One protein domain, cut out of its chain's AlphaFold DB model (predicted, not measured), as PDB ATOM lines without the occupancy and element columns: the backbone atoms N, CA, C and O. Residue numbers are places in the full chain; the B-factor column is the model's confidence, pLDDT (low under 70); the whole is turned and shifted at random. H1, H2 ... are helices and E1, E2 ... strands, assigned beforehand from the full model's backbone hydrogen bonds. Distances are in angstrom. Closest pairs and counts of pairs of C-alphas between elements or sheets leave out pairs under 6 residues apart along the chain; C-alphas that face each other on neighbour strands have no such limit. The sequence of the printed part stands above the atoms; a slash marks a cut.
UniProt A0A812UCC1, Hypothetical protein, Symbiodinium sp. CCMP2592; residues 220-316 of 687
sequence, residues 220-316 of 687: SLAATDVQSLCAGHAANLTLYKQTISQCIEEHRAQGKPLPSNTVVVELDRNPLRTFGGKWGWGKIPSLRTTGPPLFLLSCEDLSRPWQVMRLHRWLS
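What this domain is: This is residues 220 to 316 of the 687 residues of the protein "Hypothetical protein" of Symbiodinium sp. CCMP2592 (UniProt A0A812UCC1). With little regular structure, a small antiparallel sheet, E2 E1 E3, has long helix H1 slantwise over one face. The 97 printed residues, mixed in class, have 36 in H1, E1, E2 and E3, in chain order. The whole is compact: radius of gyration of the C-alphas 13.1 A, spans 38 by 27 by 23 A.

How they stand to each other: Start at E1, residues 262 to 266, antiparallel to E3, residues 294 to 298; N 263 and O 297 are within hydrogen-bond range, 2.8 A. E2, residues 279 to 281, makes a hairpin with E1; N 280 and O 264 are within range, 2.9 A. H1, residues 231 to 253, is on the sheet in two layers, height 9.6 A; C-alphas Tyr 240 and Val 265 come closest, 7.8 A. Every O i to N i+4 pair in H1 is within range.

Where its parts are: Find C-alpha 231 at (32.307, 16.026, -36.050); from there H1 runs 33.1 A. E3 ends at C-alpha 298, (25.643, 8.350, -54.940).

The domain as a whole: The printed part has no cut; links E1 to E2 and E2 to E3 are long. Residues 273 to 276 have pLDDT under 70.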
ATOM      1  N   SER A 220      25.198  19.512 -61.367       93.69
ATOM      2  CA  SER A 220      26.304  20.477 -61.475       93.69
ATOM      3  C   SER A 220      26.780  21.013 -60.116       93.69
ATOM      4  O   SER A 220      27.899  21.518 -60.010       93.69
ATOM      5  N   LEU A 221      25.971  20.871 -59.057       93.88
ATOM      6  CA  LEU A 221      26.341  21.291 -57.706       93.88
ATOM      7  C   LEU A 221      27.435  20.387 -57.122       93.88
ATOM      8  O   LEU A 221      27.219  19.194 -56.896       93.88
ATOM      9  N   ALA A 222      28.582  20.991 -56.809       94.25
ATOM     10  CA  ALA A 222      29.739  20.319 -56.225       94.25
ATOM     11  C   ALA A 222      29.444  19.631 -54.875       94.25
ATOM     12  O   ALA A 222      28.558  20.037 -54.115       94.25
ATOM     13  N   ALA A 223      30.249  18.614 -54.549       95.38
ATOM     14  CA  ALA A 223      30.247  17.977 -53.235       95.38
ATOM     15  C   ALA A 223      30.404  19.011 -52.104       95.38
ATOM     16  O   ALA A 223      31.141  19.991 -52.220       95.38
ATOM     17  N   THR A 224      29.737  18.771 -50.976       95.50
ATOM     18  CA  THR A 224      29.938  19.576 -49.765       95.50
ATOM     19  C   THR A 224      31.356  19.353 -49.255       95.50
ATOM     20  O   THR A 224      31.768  18.207 -49.124       95.50
ATOM     21  N   ASP A 225      32.104  20.411 -48.939       94.75
ATOM     22  CA  ASP A 225      33.434  20.262 -48.336       94.75
ATOM     23  C   ASP A 225      33.341  19.464 -47.026       94.75
ATOM     24  O   ASP A 225      32.581  19.816 -46.120       94.75
ATOM     25  N   VAL A 226      34.136  18.399 -46.916       93.88
ATOM     26  CA  VAL A 226      34.200  17.545 -45.727       93.88
ATOM     27  C   VAL A 226      34.601  18.332 -44.472       93.88
ATOM     28  O   VAL A 226      34.115  18.011 -43.390       93.88
ATOM     29  N   GLN A 227      35.399  19.403 -44.599       95.44
ATOM     30  CA  GLN A 227      35.789  20.255 -43.464       95.44
ATOM     31  C   GLN A 227      34.649  21.171 -42.981       95.44
ATOM     32  O   GLN A 227      34.686  21.659 -41.852       95.44
ATOM     33  N   SER A 228      33.597  21.366 -43.786       95.44
ATOM     34  CA  SER A 228      32.376  22.076 -43.369       95.44
ATOM     35  C   SER A 228      31.436  21.212 -42.508       95.44
ATOM     36  O   SER A 228      30.501  21.724 -41.883       95.44
ATOM     37  N   LEU A 229      31.669  19.895 -42.448       95.31
ATOM     38  CA  LEU A 229      30.901  18.979 -41.612       95.31
ATOM     39  C   LEU A 229      31.397  19.044 -40.164       95.31
ATOM     40  O   LEU A 229      32.567  18.800 -39.877       95.31
ATOM     41  N   CYS A 230      30.497  19.298 -39.210       95.12
ATOM     42  CA  CYS A 230      30.848  19.134 -37.801       95.12
ATOM     43  C   CYS A 230      31.132  17.654 -37.484       95.12
ATOM     44  O   CYS A 230      30.610  16.755 -38.148       95.12
ATOM     45  N   ALA A 231      31.903  17.386 -36.425       93.94
ATOM     46  CA  ALA A 231      32.307  16.026 -36.050       93.94
ATOM     47  C   ALA A 231      31.126  15.035 -35.932       93.94
ATOM     48  O   ALA A 231      31.252  13.878 -36.323       93.94
ATOM     49  N   GLY A 232      29.960  15.500 -35.466       92.69
ATOM     50  CA  GLY A 232      28.735  14.697 -35.407       92.69
ATOM     51  C   GLY A 232      28.162  14.330 -36.782       92.69
ATOM     52  O   GLY A 232      27.840  13.163 -37.003       92.69
ATOM     53  N   HIS A 233      28.114  15.278 -37.732       94.25
ATOM     54  CA  HIS A 233      27.767  14.977 -39.128       94.25
ATOM     55  C   HIS A 233      28.772  13.980 -39.729       94.25
ATOM     56  O   HIS A 233      28.363  12.983 -40.314       94.25
ATOM     57  N   ALA A 234      30.080  14.214 -39.568       94.25
ATOM     58  CA  ALA A 234      31.123  13.366 -40.153       94.25
ATOM     59  C   ALA A 234      31.084  11.919 -39.613       94.25
ATOM     60  O   ALA A 234      31.167  10.960 -40.387       94.25
ATOM     61  N   ALA A 235      30.875  11.749 -38.303       92.50
ATOM     62  CA  ALA A 235      30.712  10.438 -37.675       92.50
ATOM     63  C   ALA A 235      29.433   9.726 -38.148       92.50
ATOM     64  O   ALA A 235      29.491   8.576 -38.588       92.50
ATOM     65  N   ASN A 236      28.281  10.413 -38.135       92.88
ATOM     66  CA  ASN A 236      27.024   9.836 -38.621       92.88
ATOM     67  C   ASN A 236      27.092   9.466 -40.109       92.88
ATOM     68  O   ASN A 236      26.582   8.411 -40.488       92.88
ATOM     69  N   LEU A 237      27.741  10.290 -40.938       93.94
ATOM     70  CA  LEU A 237      27.884  10.039 -42.368       93.94
ATOM     71  C   LEU A 237      28.807   8.854 -42.656       93.94
ATOM     72  O   LEU A 237      28.485   8.041 -43.515       93.94
ATOM     73  N   THR A 238      29.901   8.702 -41.904       93.19
ATOM     74  CA  THR A 238      30.775   7.519 -41.992       93.19
ATOM     75  C   THR A 238      29.984   6.237 -41.732       93.19
ATOM     76  O   THR A 238      30.049   5.301 -42.529       93.19
ATOM     77  N   LEU A 239      29.156   6.225 -40.680       92.69
ATOM     78  CA  LEU A 239      28.277   5.094 -40.366       92.69
ATOM     79  C   LEU A 239      27.227   4.852 -41.465       92.69
ATOM     80  O   LEU A 239      27.019   3.707 -41.859       92.69
ATOM     81  N   TYR A 240      26.588   5.902 -42.001       94.38
ATOM     82  CA  TYR A 240      25.662   5.755 -43.133       94.38
ATOM     83  C   TYR A 240      26.360   5.155 -44.361       94.38
ATOM     84  O   TYR A 240      25.837   4.211 -44.947       94.38
ATOM     85  N   LYS A 241      27.552   5.643 -44.728       94.44
ATOM     86  CA  LYS A 241      28.321   5.117 -45.865       94.44
ATOM     87  C   LYS A 241      28.685   3.644 -45.680       94.44
ATOM     88  O   LYS A 241      28.577   2.891 -46.645       94.44
ATOM     89  N   GLN A 242      29.049   3.217 -44.469       94.69
ATOM     90  CA  GLN A 242      29.284   1.803 -44.151       94.69
ATOM     91  C   GLN A 242      28.014   0.957 -44.339       94.69
ATOM     92  O   GLN A 242      28.038  -0.003 -45.107       94.69
ATOM     93  N   THR A 243      26.891   1.342 -43.718       95.12
ATOM     94  CA  THR A 243      25.614   0.612 -43.840       95.12
ATOM     95  C   THR A 243      25.121   0.538 -45.286       95.12
ATOM     96  O   THR A 243      24.725  -0.530 -45.744       95.12
ATOM     97  N   ILE A 244      25.168   1.645 -46.032       95.81
ATOM     98  CA  ILE A 244      24.709   1.676 -47.427       95.81
ATOM     99  C   ILE A 244      25.627   0.824 -48.311       95.81
ATOM    100  O   ILE A 244      25.120   0.075 -49.139       95.81
ATOM    101  N   SER A 245      26.952   0.866 -48.107       96.25
ATOM    102  CA  SER A 245      27.891   0.017 -48.860       96.25
ATOM    103  C   SER A 245      27.622  -1.470 -48.622       96.25
ATOM    104  O   SER A 245      27.560  -2.229 -49.585       96.25
ATOM    105  N   GLN A 246      27.373  -1.884 -47.371       96.50
ATOM    106  CA  GLN A 246      26.960  -3.257 -47.067       96.50
ATOM    107  C   GLN A 246      25.677  -3.629 -47.825       96.50
ATOM    108  O   GLN A 246      25.646  -4.650 -48.508       96.50
ATOM    109  N   CYS A 247      24.643  -2.784 -47.780       96.50
ATOM    110  CA  CYS A 247      23.398  -3.057 -48.497       96.50
ATOM    111  C   CYS A 247      23.568  -3.078 -50.030       96.50
ATOM    112  O   CYS A 247      22.823  -3.793 -50.698       96.50
ATOM    113  N   ILE A 248      24.527  -2.339 -50.603       96.81
ATOM    114  CA  ILE A 248      24.871  -2.431 -52.034       96.81
ATOM    115  C   ILE A 248      25.463  -3.808 -52.351       96.81
ATOM    116  O   ILE A 248      25.004  -4.455 -53.295       96.81
ATOM    117  N   GLU A 249      26.426  -4.289 -51.560       96.88
ATOM    118  CA  GLU A 249      27.008  -5.623 -51.762       96.88
ATOM    119  C   GLU A 249      25.986  -6.744 -51.535       96.88
ATOM    120  O   GLU A 249      25.967  -7.716 -52.284       96.88
ATOM    121  N   GLU A 250      25.059  -6.587 -50.587       97.06
ATOM    122  CA  GLU A 250      23.944  -7.522 -50.390       97.06
ATOM    123  C   GLU A 250      23.016  -7.602 -51.615       97.06
ATOM    124  O   GLU A 250      22.561  -8.694 -51.956       97.06
ATOM    125  N   HIS A 251      22.750  -6.486 -52.309       96.94
ATOM    126  CA  HIS A 251      21.983  -6.503 -53.563       96.94
ATOM    127  C   HIS A 251      22.787  -7.150 -54.700       96.94
ATOM    128  O   HIS A 251      22.256  -8.020 -55.394       96.94
ATOM    129  N   ARG A 252      24.074  -6.796 -54.844       96.44
ATOM    130  CA  ARG A 252      24.994  -7.370 -55.847       96.44
ATOM    131  C   ARG A 252      25.120  -8.888 -55.702       96.44
ATOM    132  O   ARG A 252      24.913  -9.607 -56.675       96.44
ATOM    133  N   ALA A 253      25.367  -9.381 -54.489       97.56
ATOM    134  CA  ALA A 253      25.477 -10.808 -54.184       97.56
ATOM    135  C   ALA A 253      24.165 -11.585 -54.412       97.56
ATOM    136  O   ALA A 253      24.194 -12.787 -54.662       97.56
ATOM    137  N   GLN A 254      23.014 -10.906 -54.357       97.94
ATOM    138  CA  GLN A 254      21.701 -11.477 -54.679       97.94
ATOM    139  C   GLN A 254      21.317 -11.336 -56.165       97.94
ATOM    140  O   GLN A 254      20.204 -11.711 -56.529       97.94
ATOM    141  N   GLY A 255      22.183 -10.766 -57.013       97.19
ATOM    142  CA  GLY A 255      21.885 -10.481 -58.422       97.19
ATOM    143  C   GLY A 255      20.778  -9.439 -58.632       97.19
ATOM    144  O   GLY A 255      20.175  -9.389 -59.702       97.19
ATOM    145  N   LYS A 256      20.466  -8.626 -57.613       97.00
ATOM    146  CA  LYS A 256      19.360  -7.660 -57.636       97.00
ATOM    147  C   LYS A 256      19.856  -6.270 -58.049       97.00
ATOM    148  O   LYS A 256      20.871  -5.816 -57.515       97.00
ATOM    149  N   PRO A 257      19.137  -5.547 -58.928       95.50
ATOM    150  CA  PRO A 257      19.432  -4.143 -59.190       95.50
ATOM    151  C   PRO A 257      19.202  -3.297 -57.927       95.50
ATOM    152  O   PRO A 257      18.357  -3.622 -57.088       95.50
ATOM    153  N   LEU A 258      19.938  -2.189 -57.798       94.19
ATOM    154  CA  LEU A 258      19.714  -1.232 -56.714       94.19
ATOM    155  C   LEU A 258      18.365  -0.510 -56.908       94.19
ATOM    156  O   LEU A 258      18.049  -0.129 -58.035       94.19
ATOM    157  N   PRO A 259      17.590  -0.224 -55.842       92.62
ATOM    158  CA  PRO A 259      16.322   0.501 -55.980       92.62
ATOM    159  C   PRO A 259      16.472   1.980 -56.396       92.62
ATOM    160  O   PRO A 259      15.471   2.638 -56.680       92.62
ATOM    161  N   SER A 260      17.693   2.528 -56.361       92.44
ATOM    162  CA  SER A 260      18.100   3.818 -56.943       92.44
ATOM    163  C   SER A 260      19.628   3.961 -56.861       92.44
ATOM    164  O   SER A 260      20.243   3.460 -55.915       92.44
ATOM    165  N   ASN A 261      20.231   4.703 -57.795       93.75
ATOM    166  CA  ASN A 261      21.650   5.079 -57.747       93.75
ATOM    167  C   ASN A 261      21.939   6.231 -56.766       93.75
ATOM    168  O   ASN A 261      23.100   6.562 -56.531       93.75
ATOM    169  N   THR A 262      20.898   6.807 -56.153       94.56
ATOM    170  CA  THR A 262      20.998   7.838 -55.115       94.56
ATOM    171  C   THR A 262      20.417   7.335 -53.791       94.56
ATOM    172  O   THR A 262      19.376   6.676 -53.765       94.56
ATOM    173  N   VAL A 263      21.022   7.711 -52.665       95.38
ATOM    174  CA  VAL A 263      20.441   7.580 -51.320       95.38
ATOM    175  C   VAL A 263      20.302   8.959 -50.677       95.38
ATOM    176  O   VAL A 263      21.193   9.798 -50.780       95.38
ATOM    177  N   VAL A 264      19.181   9.176 -49.987       95.62
ATOM    178  CA  VAL A 264      18.924  10.372 -49.171       95.62
ATOM    179  C   VAL A 264      18.978   9.978 -47.695       95.62
ATOM    180  O   VAL A 264      18.348   8.989 -47.312       95.62
ATOM    181  N   VAL A 265      19.703  10.734 -46.864       95.25
ATOM    182  CA  VAL A 265      19.849  10.482 -45.415       95.25
ATOM    183  C   VAL A 265      19.423  11.699 -44.580       95.25
ATOM    184  O   VAL A 265      19.694  12.842 -44.953       95.25
ATOM    185  N   GLU A 266      18.784  11.470 -43.428       94.31
ATOM    186  CA  GLU A 266      18.598  12.484 -42.377       94.31
ATOM    187  C   GLU A 266      19.918  12.583 -41.575       94.31
ATOM    188  O   GLU A 266      20.209  11.729 -40.731       94.31
ATOM    189  N   LEU A 267      20.766  13.580 -41.873       93.69
ATOM    190  CA  LEU A 267      22.121  13.677 -41.310       93.69
ATOM    191  C   LEU A 267      22.149  14.523 -40.028       93.69
ATOM    192  O   LEU A 267      22.378  15.729 -40.049       93.69
ATOM    193  N   ASP A 268      21.890  13.866 -38.899       89.88
ATOM    194  CA  ASP A 268      21.844  14.486 -37.570       89.88
ATOM    195  C   ASP A 268      23.234  14.962 -37.087       89.88
ATOM    196  O   ASP A 268      24.262  14.321 -37.333       89.88
ATOM    197  N   ARG A 269      23.256  16.076 -36.344       88.25
ATOM    198  CA  ARG A 269      24.427  16.566 -35.597       88.25
ATOM    199  C   ARG A 269      24.703  15.730 -34.353       88.25
ATOM    200  O   ARG A 269      25.847  15.688 -33.911       88.25
ATOM    201  N   ASN A 270      23.686  15.100 -33.766       86.38
ATOM    202  CA  ASN A 270      23.872  14.265 -32.589       86.38
ATOM    203  C   ASN A 270      24.400  12.872 -32.996       86.38
ATOM    204  O   ASN A 270      23.701  12.158 -33.724       86.38
ATOM    205  N   PRO A 271      25.579  12.421 -32.519       74.19
ATOM    206  CA  PRO A 271      26.046  11.049 -32.751       74.19
ATOM    207  C   PRO A 271      25.121   9.984 -32.136       74.19
ATOM    208  O   PRO A 271      25.120   8.846 -32.593       74.19
ATOM    209  N   LEU A 272      24.285  10.347 -31.153       73.06
ATOM    210  CA  LEU A 272      23.238   9.477 -30.597       73.06
ATOM    211  C   LEU A 272      21.976   9.390 -31.481       73.06
ATOM    212  O   LEU A 272      21.045   8.673 -31.125       73.06
ATOM    213  N   ARG A 273      21.935  10.101 -32.621       67.00
ATOM    214  CA  ARG A 273      20.846  10.084 -33.619       67.00
ATOM    215  C   ARG A 273      19.465  10.333 -33.000       67.00
ATOM    216  O   ARG A 273      18.579   9.485 -33.093       67.00
ATOM    217  N   THR A 274      19.261  11.507 -32.397       60.66
ATOM    218  CA  THR A 274      18.008  11.882 -31.705       60.66
ATOM    219  C   THR A 274      16.773  11.737 -32.594       60.66
ATOM    220  O   THR A 274      15.704  11.383 -32.109       60.66
ATOM    221  N   PHE A 275      16.915  11.957 -33.902       60.66
ATOM    222  CA  PHE A 275      15.815  11.829 -34.863       60.66
ATOM    223  C   PHE A 275      15.686  10.425 -35.487       60.66
ATOM    224  O   PHE A 275      14.811  10.205 -36.326       60.66
ATOM    225  N   GLY A 276      16.518   9.465 -35.077       63.28
ATOM    226  CA  GLY A 276      16.649   8.143 -35.691       63.28
ATOM    227  C   GLY A 276      17.468   8.174 -36.985       63.28
ATOM    228  O   GLY A 276      17.449   9.149 -37.732       63.28
ATOM    229  N   GLY A 277      18.196   7.091 -37.270       72.75
ATOM    230  CA  GLY A 277      19.071   6.980 -38.447       72.75
ATOM    231  C   GLY A 277      18.313   6.738 -39.757       72.75
ATOM    232  O   GLY A 277      18.477   5.677 -40.360       72.75
ATOM    233  N   LYS A 278      17.436   7.662 -40.169       87.81
ATOM    234  CA  LYS A 278      16.563   7.479 -41.337       87.81
ATOM    235  C   LYS A 278      17.293   7.742 -42.654       87.81
ATOM    236  O   LYS A 278      17.931   8.777 -42.837       87.81
ATOM    237  N   TRP A 279      17.103   6.834 -43.604       93.38
ATOM    238  CA  TRP A 279      17.573   6.968 -44.980       93.38
ATOM    239  C   TRP A 279      16.639   6.250 -45.963       93.38
ATOM    240  O   TRP A 279      15.726   5.528 -45.552       93.38
ATOM    241  N   GLY A 280      16.844   6.452 -47.265       92.44
ATOM    242  CA  GLY A 280      16.118   5.712 -48.295       92.44
ATOM    243  C   GLY A 280      16.700   5.840 -49.701       92.44
ATOM    244  O   GLY A 280      17.188   6.898 -50.094       92.44
ATOM    245  N   TRP A 281      16.591   4.754 -50.473       93.25
ATOM    246  CA  TRP A 281      16.946   4.677 -51.894       93.25
ATOM    247  C   TRP A 281      16.098   5.639 -52.729       93.25
ATOM    248  O   TRP A 281      14.915   5.387 -52.980       93.25
ATOM    249  N   GLY A 282      16.692   6.771 -53.102       89.06
ATOM    250  CA  GLY A 282      16.131   7.865 -53.896       89.06
ATOM    251  C   GLY A 282      14.824   8.493 -53.391       89.06
ATOM    252  O   GLY A 282      14.319   9.397 -54.041       89.06
ATOM    253  N   LYS A 283      14.244   8.037 -52.274       88.44
ATOM    254  CA  LYS A 283      13.021   8.608 -51.694       88.44
ATOM    255  C   LYS A 283      13.408   9.675 -50.680       88.44
ATOM    256  O   LYS A 283      13.875   9.342 -49.590       88.44
ATOM    257  N   ILE A 284      13.182  10.935 -51.035       92.31
ATOM    258  CA  ILE A 284      13.400  12.084 -50.155       92.31
ATOM    259  C   ILE A 284      12.451  11.934 -48.946       92.31
ATOM    260  O   ILE A 284      11.247  11.720 -49.139       92.31
ATOM    261  N   PRO A 285      12.950  11.974 -47.694       91.25
ATOM    262  CA  PRO A 285      12.097  11.991 -46.507       91.25
ATOM    263  C   PRO A 285      11.150  13.195 -46.511       91.25
ATOM    264  O   PRO A 285      11.377  14.164 -47.231       91.25
ATOM    265  N   SER A 286      10.111  13.161 -45.674       89.62
ATOM    266  CA  SER A 286       9.215  14.310 -45.490       89.62
ATOM    267  C   SER A 286      10.020  15.593 -45.269       89.62
ATOM    268  O   SER A 286      10.896  15.647 -44.399       89.62
ATOM    269  N   LEU A 287       9.743  16.610 -46.089       92.19
ATOM    270  CA  LEU A 287      10.372  17.923 -45.999       92.19
ATOM    271  C   LEU A 287       9.824  18.636 -44.761       92.19
ATOM    272  O   LEU A 287       8.837  19.353 -44.830       92.19
ATOM    273  N   ARG A 288      10.443  18.393 -43.608       88.88
ATOM    274  CA  ARG A 288      10.062  19.016 -42.337       88.88
ATOM    275  C   ARG A 288      10.614  20.436 -42.248       88.88
ATOM    276  O   ARG A 288      11.732  20.701 -42.693       88.88
ATOM    277  N   THR A 289       9.881  21.301 -41.555       88.94
ATOM    278  CA  THR A 289      10.374  22.603 -41.086       88.94
ATOM    279  C   THR A 289      11.443  22.479 -39.996       88.94
ATOM    280  O   THR A 289      12.323  23.331 -39.894       88.94
ATOM    281  N   THR A 290      11.401  21.404 -39.202       85.94
ATOM    282  CA  THR A 290      12.363  21.101 -38.133       85.94
ATOM    283  C   THR A 290      12.863  19.655 -38.215       85.94
ATOM    284  O   THR A 290      12.109  18.719 -38.490       85.94
ATOM    285  N   GLY A 291      14.160  19.455 -37.973       86.50
ATOM    286  CA  GLY A 291      14.809  18.142 -38.003       86.50
ATOM    287  C   GLY A 291      16.208  18.190 -38.626       86.50
ATOM    288  O   GLY A 291      16.734  19.279 -38.873       86.50
ATOM    289  N   PRO A 292      16.829  17.025 -38.883       89.56
ATOM    290  CA  PRO A 292      18.132  16.953 -39.523       89.56
ATOM    291  C   PRO A 292      18.117  17.516 -40.953       89.56
ATOM    292  O   PRO A 292      17.150  17.298 -41.692       89.56
ATOM    293  N   PRO A 293      19.193  18.186 -41.395       93.38
ATOM    294  CA  PRO A 293      19.380  18.485 -42.806       93.38
ATOM    295  C   PRO A 293      19.488  17.187 -43.626       93.38
ATOM    296  O   PRO A 293      20.048  16.182 -43.184       93.38
ATOM    297  N   LEU A 294      18.929  17.213 -44.838       95.69
ATOM    298  CA  LEU A 294      18.962  16.084 -45.766       95.69
ATOM    299  C   LEU A 294      20.263  16.117 -46.568       95.69
ATOM    300  O   LEU A 294      20.583  17.140 -47.178       95.69
ATOM    301  N   PHE A 295      20.993  15.005 -46.566       96.50
ATOM    302  CA  PHE A 295      22.246  14.823 -47.301       96.50
ATOM    303  C   PHE A 295      22.066  13.722 -48.358       96.50
ATOM    304  O   PHE A 295      21.328  12.757 -48.143       96.50
ATOM    305  N   LEU A 296      22.710  13.896 -49.505       96.62
ATOM    306  CA  LEU A 296      22.666  13.005 -50.660       96.62
ATOM    307  C   LEU A 296      23.939  12.155 -50.733       96.62
ATOM    308  O   LEU A 296      25.005  12.544 -50.255       96.62
ATOM    309  N   LEU A 297      23.818  10.973 -51.328       96.00
ATOM    310  CA  LEU A 297      24.906  10.030 -51.569       96.00
ATOM    311  C   LEU A 297      24.666   9.345 -52.918       96.00
ATOM    312  O   LEU A 297      23.553   8.886 -53.166       96.00
ATOM    313  N   SER A 298      25.694   9.231 -53.764       95.44
ATOM    314  CA  SER A 298      25.643   8.350 -54.940       95.44
ATOM    315  C   SER A 298      26.155   6.963 -54.564       95.44
ATOM    316  O   SER A 298      27.200   6.822 -53.926       95.44
ATOM    317  N   CYS A 299      25.429   5.936 -54.995       95.19
ATOM    318  CA  CYS A 299      25.774   4.529 -54.811       95.19
ATOM    319  C   CYS A 299      27.026   4.119 -55.610       95.19
ATOM    320  O   CYS A 299      27.686   3.140 -55.267       95.19
ATOM    321  N   GLU A 300      27.365   4.861 -56.668       93.31
ATOM    322  CA  GLU A 300      28.501   4.576 -57.555       93.31
ATOM    323  C   GLU A 300      29.843   5.091 -57.017       93.31
ATOM    324  O   GLU A 300      30.899   4.575 -57.390       93.31
ATOM    325  N   ASP A 301      29.814   6.146 -56.193       91.81
ATOM    326  CA  ASP A 301      31.016   6.871 -55.770       91.81
ATOM    327  C   ASP A 301      31.345   6.773 -54.275       91.81
ATOM    328  O   ASP A 301      32.396   7.270 -53.881       91.81
ATOM    329  N   LEU A 302      30.560   6.043 -53.461       93.50
ATOM    330  CA  LEU A 302      30.799   5.849 -52.015       93.50
ATOM    331  C   LEU A 302      32.257   5.502 -51.647       93.50
ATOM    332  O   LEU A 302      32.742   5.979 -50.619       93.50
ATOM    333  N   SER A 303      32.934   4.690 -52.462       90.19
ATOM    334  CA  SER A 303      34.304   4.197 -52.250       90.19
ATOM    335  C   SER A 303      35.415   5.081 -52.836       90.19
ATOM    336  O   SER A 303      36.591   4.795 -52.620       90.19
ATOM    337  N   ARG A 304      35.078   6.137 -53.588       92.88
ATOM    338  CA  ARG A 304      36.059   7.034 -54.223       92.88
ATOM    339  C   ARG A 304      36.655   8.038 -53.211       92.88
ATOM    340  O   ARG A 304      36.155   8.161 -52.092       92.88
ATOM    341  N   PRO A 305      37.702   8.802 -53.575       92.25
ATOM    342  CA  PRO A 305      38.080  10.007 -52.838       92.25
ATOM    343  C   PRO A 305      36.937  11.033 -52.812       92.25
ATOM    344  O   PRO A 305      36.197  11.171 -53.787       92.25
ATOM    345  N   TRP A 306      36.813  11.788 -51.717       90.88
ATOM    346  CA  TRP A 306      35.714  12.744 -51.511       90.88
ATOM    347  C   TRP A 306      35.621  13.812 -52.612       90.88
ATOM    348  O   TRP A 306      34.537  14.218 -53.018       90.88
ATOM    349  N   GLN A 307      36.773  14.224 -53.138       88.25
ATOM    350  CA  GLN A 307      36.931  15.274 -54.143       88.25
ATOM    351  C   GLN A 307      36.329  14.924 -55.515       88.25
ATOM    352  O   GLN A 307      36.146  15.819 -56.332       88.25
ATOM    353  N   VAL A 308      36.033  13.644 -55.784       90.44
ATOM    354  CA  VAL A 308      35.475  13.165 -57.067       90.44
ATOM    355  C   VAL A 308      34.081  12.537 -56.919       90.44
ATOM    356  O   VAL A 308      33.618  11.819 -57.805       90.44
ATOM    357  N   MET A 309      33.417  12.784 -55.788       91.75
ATOM    358  CA  MET A 309      32.038  12.359 -55.538       91.75
ATOM    359  C   MET A 309      31.049  13.377 -56.107       91.75
ATOM    360  O   MET A 309      31.188  14.576 -55.881       91.75
ATOM    361  N   ARG A 310      30.022  12.907 -56.820       85.12
ATOM    362  CA  ARG A 310      29.080  13.771 -57.555       85.12
ATOM    363  C   ARG A 310      27.881  14.207 -56.719       85.12
ATOM    364  O   ARG A 310      27.418  15.331 -56.853       85.12
ATOM    365  N   LEU A 311      27.389  13.335 -55.837       90.88
ATOM    366  CA  LEU A 311      26.191  13.600 -55.021       90.88
ATOM    367  C   LEU A 311      26.449  13.698 -53.514       90.88
ATOM    368  O   LEU A 311      25.492  13.843 -52.767       90.88
ATOM    369  N   HIS A 312      27.698  13.656 -53.039       94.81
ATOM    370  CA  HIS A 312      28.016  13.768 -51.606       94.81
ATOM    371  C   HIS A 312      27.863  15.219 -51.096       94.81
ATOM    372  O   HIS A 312      28.840  15.932 -50.854       94.81
ATOM    373  N   ARG A 313      26.616  15.683 -50.959       96.25
ATOM    374  CA  ARG A 313      26.279  17.056 -50.557       96.25
ATOM    375  C   ARG A 313      24.917  17.184 -49.883       96.25
ATOM    376  O   ARG A 313      24.082  16.288 -49.942       96.25
ATOM    377  N   TRP A 314      24.663  18.346 -49.288       96.75
ATOM    378  CA  TRP A 314      23.322  18.742 -48.855       96.75
ATOM    379  C   TRP A 314      22.319  18.787 -50.024       96.75
ATOM    380  O   TRP A 314      22.657  19.216 -51.132       96.75
ATOM    381  N   LEU A 315      21.071  18.390 -49.756       96.62
ATOM    382  CA  LEU A 315      19.930  18.629 -50.646       96.62
ATOM    383  C   LEU A 315      19.554  20.117 -50.583       96.62
ATOM    384  O   LEU A 315      19.086  20.600 -49.540       96.62
ATOM    385  N   SER A 316      19.763  20.824 -51.692       97.00
ATOM    386  CA  SER A 316      19.581  22.271 -51.799       97.00
ATOM    387  C   SER A 316      18.109  22.690 -51.732       97.00
ATOM    388  O   SER A 316      17.184  21.890 -51.878       97.00
TER     389      SER A 316